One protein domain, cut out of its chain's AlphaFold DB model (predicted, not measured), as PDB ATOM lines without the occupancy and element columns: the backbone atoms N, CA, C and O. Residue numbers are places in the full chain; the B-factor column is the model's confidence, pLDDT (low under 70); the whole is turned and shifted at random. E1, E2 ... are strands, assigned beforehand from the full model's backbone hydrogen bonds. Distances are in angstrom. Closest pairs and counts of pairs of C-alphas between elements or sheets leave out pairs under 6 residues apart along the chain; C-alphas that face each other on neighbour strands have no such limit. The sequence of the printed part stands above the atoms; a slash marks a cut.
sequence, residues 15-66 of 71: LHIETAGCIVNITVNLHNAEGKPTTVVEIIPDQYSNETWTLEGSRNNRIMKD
ATOM      1  N   LEU A  15     -53.426 -28.071 -31.356       97.56
ATOM      2  CA  LEU A  15     -53.154 -29.503 -31.368       97.56
ATOM      3  C   LEU A  15     -53.173 -30.009 -29.926       97.56
ATOM      4  O   LEU A  15     -52.329 -29.622 -29.119       97.56
ATOM      5  N   HIS A  16     -54.135 -30.879 -29.630       96.38
ATOM      6  CA  HIS A  16     -54.310 -31.517 -28.330       96.38
ATOM      7  C   HIS A  16     -53.810 -32.962 -28.383       96.38
ATOM      8  O   HIS A  16     -54.227 -33.738 -29.249       96.38
ATOM      9  N   ILE A  17     -52.903 -33.317 -27.478       95.50
ATOM     10  CA  ILE A  17     -52.320 -34.653 -27.381       95.50
ATOM     11  C   ILE A  17     -52.488 -35.145 -25.947       95.50
ATOM     12  O   ILE A  17     -51.898 -34.587 -25.025       95.50
ATOM     13  N   GLU A  18     -53.235 -36.226 -25.774       93.62
ATOM     14  CA  GLU A  18     -53.262 -36.980 -24.522       93.62
ATOM     15  C   GLU A  18     -52.188 -38.069 -24.565       93.62
ATOM     16  O   GLU A  18     -52.027 -38.783 -25.562       93.62
ATOM     17  N   THR A  19     -51.426 -38.204 -23.486       90.75
ATOM     18  CA  THR A  19     -50.437 -39.271 -23.332       90.75
ATOM     19  C   THR A  19     -50.415 -39.775 -21.893       90.75
ATOM     20  O   THR A  19     -51.134 -39.279 -21.029       90.75
ATOM     21  N   ALA A  20     -49.612 -40.803 -21.623       89.12
ATOM     22  CA  ALA A  20     -49.487 -41.337 -20.275       89.12
ATOM     23  C   ALA A  20     -48.936 -40.257 -19.329       89.12
ATOM     24  O   ALA A  20     -47.809 -39.793 -19.502       89.12
ATOM     25  N   GLY A  21     -49.743 -39.873 -18.337       92.75
ATOM     26  CA  GLY A  21     -49.351 -38.951 -17.274       92.75
ATOM     27  C   GLY A  21     -49.436 -37.462 -17.609       92.75
ATOM     28  O   GLY A  21     -49.130 -36.652 -16.734       92.75
ATOM     29  N   CYS A  22     -49.828 -37.062 -18.828       94.81
ATOM     30  CA  CYS A  22     -50.056 -35.649 -19.142       94.81
ATOM     31  C   CYS A  22     -50.909 -35.391 -20.392       94.81
ATOM     32  O   CYS A  22     -51.122 -36.253 -21.247       94.81
ATOM     33  N   ILE A  23     -51.310 -34.130 -20.515       95.19
ATOM     34  CA  ILE A  23     -51.818 -33.508 -21.733       95.19
ATOM     35  C   ILE A  23     -50.746 -32.561 -22.277       95.19
ATOM     36  O   ILE A  23     -50.104 -31.834 -21.514       95.19
ATOM     37  N   VAL A  24     -50.581 -32.533 -23.600       95.62
ATOM     38  CA  VAL A  24     -49.779 -31.531 -24.309       95.62
ATOM     39  C   VAL A  24     -50.674 -30.753 -25.265       95.62
ATOM     40  O   VAL A  24     -51.256 -31.323 -26.188       95.62
ATOM     41  N   ASN A  25     -50.742 -29.441 -25.063       97.06
ATOM     42  CA  ASN A  25     -51.433 -28.507 -25.943       97.06
ATOM     43  C   ASN A  25     -50.401 -27.673 -26.701       97.06
ATOM     44  O   ASN A  25     -49.527 -27.052 -26.094       97.06
ATOM     45  N   ILE A  26     -50.508 -27.634 -28.028       97.38
ATOM     46  CA  ILE A  26     -49.686 -26.770 -28.881       97.38
ATOM     47  C   ILE A  26     -50.611 -25.805 -29.615       97.38
ATOM     48  O   ILE A  26     -51.413 -26.229 -30.450       97.38
ATOM     49  N   THR A  27     -50.475 -24.512 -29.327       98.00
ATOM     50  CA  THR A  27     -51.290 -23.454 -29.933       98.00
ATOM     51  C   THR A  27     -50.442 -22.570 -30.838       98.00
ATOM     52  O   THR A  27     -49.475 -21.952 -30.386       98.00
ATOM     53  N   VAL A  28     -50.822 -22.497 -32.112       97.62
ATOM     54  CA  VAL A  28     -50.164 -21.702 -33.165       97.62
ATOM     55  C   VAL A  28     -51.000 -20.467 -33.522       97.62
ATOM     56  O   VAL A  28     -52.092 -20.278 -32.987       97.62
ATOM     57  N   ASN A  29     -50.489 -19.609 -34.413       95.88
ATOM     58  CA  ASN A  29     -51.141 -18.358 -34.840       95.88
ATOM     59  C   ASN A  29     -51.394 -17.343 -33.712       95.88
ATOM     60  O   ASN A  29     -52.247 -16.460 -33.827       95.88
ATOM     61  N   LEU A  30     -50.634 -17.439 -32.621       95.75
ATOM     62  CA  LEU A  30     -50.686 -16.478 -31.529       95.75
ATOM     63  C   LEU A  30     -49.706 -15.335 -31.774       95.75
ATOM     64  O   LEU A  30     -48.718 -15.474 -32.494       95.75
ATOM     65  N   HIS A  31     -49.960 -14.210 -31.116       96.44
ATOM     66  CA  HIS A  31     -49.049 -13.074 -31.078       96.44
ATOM     67  C   HIS A  31     -48.844 -12.653 -29.626       96.44
ATOM     68  O   HIS A  31     -49.769 -12.725 -28.815       96.44
ATOM     69  N   ASN A  32     -47.626 -12.241 -29.280       96.06
ATOM     70  CA  ASN A  32     -47.361 -11.655 -27.968       96.06
ATOM     71  C   ASN A  32     -47.863 -10.195 -27.902       96.06
ATOM     72  O   ASN A  32     -48.358  -9.647 -28.887       96.06
ATOM     73  N   ALA A  33     -47.694  -9.538 -26.750       96.50
ATOM     74  CA  ALA A  33     -48.112  -8.144 -26.555       96.50
ATOM     75  C   ALA A  33     -47.426  -7.135 -27.505       96.50
ATOM     76  O   ALA A  33     -47.944  -6.044 -27.718       96.50
ATOM     77  N   GLU A  34     -46.282  -7.497 -28.095       97.75
ATOM     78  CA  GLU A  34     -45.551  -6.689 -29.082       97.75
ATOM     79  C   GLU A  34     -45.976  -6.995 -30.532       97.75
ATOM     80  O   GLU A  34     -45.388  -6.462 -31.470       97.75
ATOM     81  N   GLY A  35     -46.950  -7.887 -30.742       96.25
ATOM     82  CA  GLY A  35     -47.380  -8.318 -32.071       96.25
ATOM     83  C   GLY A  35     -46.424  -9.298 -32.759       96.25
ATOM     84  O   GLY A  35     -46.562  -9.532 -33.956       96.25
ATOM     85  N   LYS A  36     -45.453  -9.887 -32.047       96.56
ATOM     86  CA  LYS A  36     -44.567 -10.918 -32.611       96.56
ATOM     87  C   LYS A  36     -45.268 -12.279 -32.609       96.56
ATOM     88  O   LYS A  36     -45.829 -12.636 -31.566       96.56
ATOM     89  N   PRO A  37     -45.204 -13.052 -33.711       95.69
ATOM     90  CA  PRO A  37     -45.736 -14.408 -33.749       95.69
ATOM     91  C   PRO A  37     -45.144 -15.267 -32.634       95.69
ATOM     92  O   PRO A  37     -43.938 -15.235 -32.379       95.69
ATOM     93  N   THR A  38     -45.995 -16.036 -31.969       96.06
ATOM     94  CA  THR A  38     -45.595 -16.955 -30.910       96.06
ATOM     95  C   THR A  38     -46.343 -18.274 -31.034       96.06
ATOM     96  O   THR A  38     -47.420 -18.363 -31.623       96.06
ATOM     97  N   THR A  39     -45.746 -19.320 -30.481       96.06
ATOM     98  CA  THR A  39     -46.370 -20.627 -30.295       96.06
ATOM     99  C   THR A  39     -46.337 -20.928 -28.811       96.06
ATOM    100  O   THR A  39     -45.301 -20.762 -28.166       96.06
ATOM    101  N   VAL A  40     -47.468 -21.356 -28.268       95.75
ATOM    102  CA  VAL A  40     -47.562 -21.761 -26.867       95.75
ATOM    103  C   VAL A  40     -47.559 -23.280 -26.813       95.75
ATOM    104  O   VAL A  40     -48.342 -23.926 -27.505       95.75
ATOM    105  N   VAL A  41     -46.667 -23.834 -25.994       94.88
ATOM    106  CA  VAL A  41     -46.624 -25.260 -25.668       94.88
ATOM    107  C   VAL A  41     -46.913 -25.388 -24.184       94.88
ATOM    108  O   VAL A  41     -46.115 -24.954 -23.354       94.88
ATOM    109  N   GLU A  42     -48.058 -25.968 -23.860       94.50
ATOM    110  CA  GLU A  42     -48.485 -26.225 -22.493       94.50
ATOM    111  C   GLU A  42     -48.432 -27.728 -22.228       94.50
ATOM    112  O   GLU A  42     -48.891 -28.532 -23.041       94.50
ATOM    113  N   ILE A  43     -47.839 -28.102 -21.097       94.62
ATOM    114  CA  ILE A  43     -47.751 -29.486 -20.643       94.62
ATOM    115  C   ILE A  43     -48.417 -29.541 -19.274       94.62
ATOM    116  O   ILE A  43     -47.930 -28.924 -18.327       94.62
ATOM    117  N   ILE A  44     -49.521 -30.273 -19.181       93.12
ATOM    118  CA  ILE A  44     -50.340 -30.382 -17.974       93.12
ATOM    119  C   ILE A  44     -50.193 -31.810 -17.450       93.12
ATOM    120  O   ILE A  44     -50.725 -32.725 -18.082       93.12
ATOM    121  N   PRO A  45     -49.464 -32.042 -16.342       93.56
ATOM    122  CA  PRO A  45     -49.438 -33.349 -15.699       93.56
ATOM    123  C   PRO A  45     -50.847 -33.797 -15.328       93.56
ATOM    124  O   PRO A  45     -51.685 -32.972 -14.961       93.56
ATOM    125  N   ASP A  46     -51.104 -35.093 -15.413       89.62
ATOM    126  CA  ASP A  46     -52.362 -35.661 -14.953       89.62
ATOM    127  C   ASP A  46     -52.492 -35.479 -13.432       89.62
ATOM    128  O   ASP A  46     -51.629 -35.903 -12.662       89.62
ATOM    129  N   GLN A  47     -53.569 -34.811 -13.017       78.81
ATOM    130  CA  GLN A  47     -53.904 -34.542 -11.615       78.81
ATOM    131  C   GLN A  47     -55.143 -35.318 -11.149       78.81
ATOM    132  O   GLN A  47     -55.542 -35.193  -9.992       78.81
ATOM    133  N   TYR A  48     -55.783 -36.075 -12.044       74.56
ATOM    134  CA  TYR A  48     -57.066 -36.731 -11.786       74.56
ATOM    135  C   TYR A  48     -56.938 -38.243 -11.607       74.56
ATOM    136  O   TYR A  48     -57.877 -38.878 -11.120       74.56
ATOM    137  N   SER A  49     -55.802 -38.836 -11.975       75.81
ATOM    138  CA  SER A  49     -55.511 -40.230 -11.649       75.81
ATOM    139  C   SER A  49     -55.055 -40.400 -10.194       75.81
ATOM    140  O   SER A  49     -54.590 -39.473  -9.535       75.81
ATOM    141  N   ASN A  50     -55.157 -41.629  -9.679       77.62
ATOM    142  CA  ASN A  50     -54.585 -42.014  -8.376       77.62
ATOM    143  C   ASN A  50     -53.041 -42.050  -8.391       77.62
ATOM    144  O   ASN A  50     -52.420 -42.517  -7.436       77.62
ATOM    145  N   GLU A  51     -52.422 -41.629  -9.492       81.44
ATOM    146  CA  GLU A  51     -50.986 -41.611  -9.705       81.44
ATOM    147  C   GLU A  51     -50.516 -40.161  -9.693       81.44
ATOM    148  O   GLU A  51     -51.151 -39.290 -10.281       81.44
ATOM    149  N   THR A  52     -49.400 -39.881  -9.028       86.38
ATOM    150  CA  THR A  52     -48.838 -38.531  -9.026       86.38
ATOM    151  C   THR A  52     -47.850 -38.399 -10.174       86.38
ATOM    152  O   THR A  52     -46.874 -39.149 -10.250       86.38
ATOM    153  N   TRP A  53     -48.122 -37.453 -11.071       91.00
ATOM    154  CA  TRP A  53     -47.237 -37.096 -12.172       91.00
ATOM    155  C   TRP A  53     -46.731 -35.668 -11.999       91.00
ATOM    156  O   TRP A  53     -47.499 -34.752 -11.700       91.00
ATOM    157  N   THR A  54     -45.433 -35.465 -12.206       91.50
ATOM    158  CA  THR A  54     -44.782 -34.163 -12.050       91.50
ATOM    159  C   THR A  54     -44.109 -33.723 -13.346       91.50
ATOM    160  O   THR A  54     -43.577 -34.536 -14.107       91.50
ATOM    161  N   LEU A  55     -44.163 -32.415 -13.616       92.62
ATOM    162  CA  LEU A  55     -43.428 -31.774 -14.703       92.62
ATOM    163  C   LEU A  55     -42.095 -31.259 -14.164       92.62
ATOM    164  O   LEU A  55     -42.074 -30.355 -13.330       92.62
ATOM    165  N   GLU A  56     -40.988 -31.792 -14.668       91.75
ATOM    166  CA  GLU A  56     -39.647 -31.310 -14.346       91.75
ATOM    167  C   GLU A  56     -38.945 -30.783 -15.601       91.75
ATOM    168  O   GLU A  56     -38.916 -31.439 -16.642       91.75
ATOM    169  N   GLY A  57     -38.331 -29.605 -15.494       86.00
ATOM    170  CA  GLY A  57     -37.494 -29.026 -16.540       86.00
ATOM    171  C   GLY A  57     -37.880 -27.596 -16.909       86.00
ATOM    172  O   GLY A  57     -38.907 -27.071 -16.503       86.00
ATOM    173  N   SER A  58     -36.990 -26.947 -17.661       75.88
ATOM    174  CA  SER A  58     -37.199 -25.593 -18.200       75.88
ATOM    175  C   SER A  58     -37.100 -25.548 -19.725       75.88
ATOM    176  O   SER A  58     -37.864 -24.848 -20.380       75.88
ATOM    177  N   ARG A  59     -36.160 -26.305 -20.306       76.94
ATOM    178  CA  ARG A  59     -35.991 -26.460 -21.766       76.94
ATOM    179  C   ARG A  59     -36.274 -27.876 -22.262       76.94
ATOM    180  O   ARG A  59     -36.691 -28.045 -23.398       76.94
ATOM    181  N   ASN A  60     -36.052 -28.871 -21.406       84.38
ATOM    182  CA  ASN A  60     -36.263 -30.289 -21.688       84.38
ATOM    183  C   ASN A  60     -37.256 -30.842 -20.672       84.38
ATOM    184  O   ASN A  60     -36.863 -31.515 -19.721       84.38
ATOM    185  N   ASN A  61     -38.521 -30.474 -20.850       90.06
ATOM    186  CA  ASN A  61     -39.598 -30.880 -19.961       90.06
ATOM    187  C   ASN A  61     -39.749 -32.406 -19.943       90.06
ATOM    188  O   ASN A  61     -39.732 -33.055 -20.990       90.06
ATOM    189  N   ARG A  62     -39.900 -32.967 -18.745       91.69
ATOM    190  CA  ARG A  62     -40.106 -34.391 -18.488       91.69
ATOM    191  C   ARG A  62     -41.346 -34.559 -17.637       91.69
ATOM    192  O   ARG A  62     -41.536 -33.826 -16.672       91.69
ATOM    193  N   ILE A  63     -42.151 -35.547 -17.998       93.25
ATOM    194  CA  ILE A  63     -43.260 -36.020 -17.181       93.25
ATOM    195  C   ILE A  63     -42.781 -37.264 -16.456       93.25
ATOM    196  O   ILE A  63     -42.365 -38.236 -17.088       93.25
ATOM    197  N   MET A  64     -42.770 -37.191 -15.131       91.38
ATOM    198  CA  MET A  64     -42.267 -38.250 -14.270       91.38
ATOM    199  C   MET A  64     -43.393 -38.768 -13.399       91.38
ATOM    200  O   MET A  64     -44.166 -37.990 -12.851       91.38
ATOM    201  N   LYS A  65     -43.473 -40.090 -13.290       90.19
ATOM    202  CA  LYS A  65     -44.352 -40.750 -12.335       90.19
ATOM    203  C   LYS A  65     -43.638 -40.783 -10.997       90.19
ATOM    204  O   LYS A  65     -42.530 -41.311 -10.933       90.19
ATOM    205  N   ASP A  66     -44.261 -40.273  -9.949       83.50
ATOM    206  CA  ASP A  66     -43.720 -40.438  -8.609       83.50
ATOM    207  C   ASP A  66     -43.964 -41.876  -8.141       83.50
ATOM    208  O   ASP A  66     -45.030 -42.467  -8.348       83.50
TER     209      ASP A  66
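This is residues 15 to 66 of the 71 residues of an uncharacterized protein of marine sediment metagenome (UniProt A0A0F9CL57). A long, narrow sheet of three strands, E1, E2 and E3, has a small hairpin, E4 and E5, over one end of it, the end where E2 begins and E3 ends. The hairpin and the sheet are only partly face to face, a loose sandwich, and the far end of the long hairpin of E2 and E3 reaches well past E1. The printed part has 52 residues, with no named helix and five named strands in the order E1, E2, E3, E4, E5; 32 of the residues are in these strands, and the class is all strand. Each sheet is antiparallel, with the orders E1 - E2 - E3 and E4 - E5. The whole is loose, with a radius of gyration of the C-alphas of 13.4 A, and its C-alphas span 41 by 21 by 14 A, only just a rod.

E1, residues 15 to 19, and E2, residues 22 to 31, form a hairpin with a tight link of 2 residues. They are antiparallel, with 166 degrees between their directions; N 17 and O 24 are within hydrogen-bond range at 2.9 A, and N 24 and O 17 at 2.8 A. C-alphas 15 and 26 face each other at 5.1 A. E2 bends by 63 degrees at residue 28. E3, residues 37 to 45, forms the next hairpin with E2, over a tight link of 5 residues. E2 and E3 are antiparallel at 166 degrees, with N 25 and O 42 at 2.9 A and N 38 and O 30 at 2.8 A. E1, E2 and E3 make a meander, each strand the antiparallel neighbour of the one before; E1 and E3 are its edge strands and E2 is the inner one. E4, residues 53 to 56, and E5, residues 62 to 65, form a third hairpin with a tight link. They are antiparallel at 149 degrees, with N 54 and O 64 at 2.9 A and N 62 and O 56 at 2.8 A. The two sheets make a sandwich, two sheets face to face: the parts that face each other are 9.6 A centre to centre, their best planes are 44 degrees apart, and the strands of the one stand at 33 degrees to those of the other. The closest C-alphas of E3 and E4 are those of Pro 45 and Trp 53, 5.6 A apart. The closest of E2 and E5 are those of Cys 22 and Ile 63, 7.1 A apart. E1 is apart from E4 and from E5.

E1 begins at C-alpha 15, (-53.154, -29.503, -31.368), and is 12.9 A long from first to last C-alpha. E2, the longest strand by residues with 10, is 25.6 A from C-alpha 22 to C-alpha 31, the latter at (-49.049, -13.074, -31.078). E3 is 26.4 A from C-alpha 37 to C-alpha 45. E4 and E5 are four residues each. E5 ends at C-alpha 65, (-44.352, -40.750, -12.335).

The two C-alphas farthest apart are those of Glu 34, between E2 and E3, and Asn 50, between E3 and E4, at 41.9 A. The C-alphas of Leu 15 and Asp 66, the first and last printed residues, are 27.0 A apart. The printed part has no cut. The link of 7 residues from E3 to E4, where the chain changes from the one sheet to the other, is short but not tight, and no link is long. The mean pLDDT of the printed part of this model is 91.4, and no printed residue is under 70.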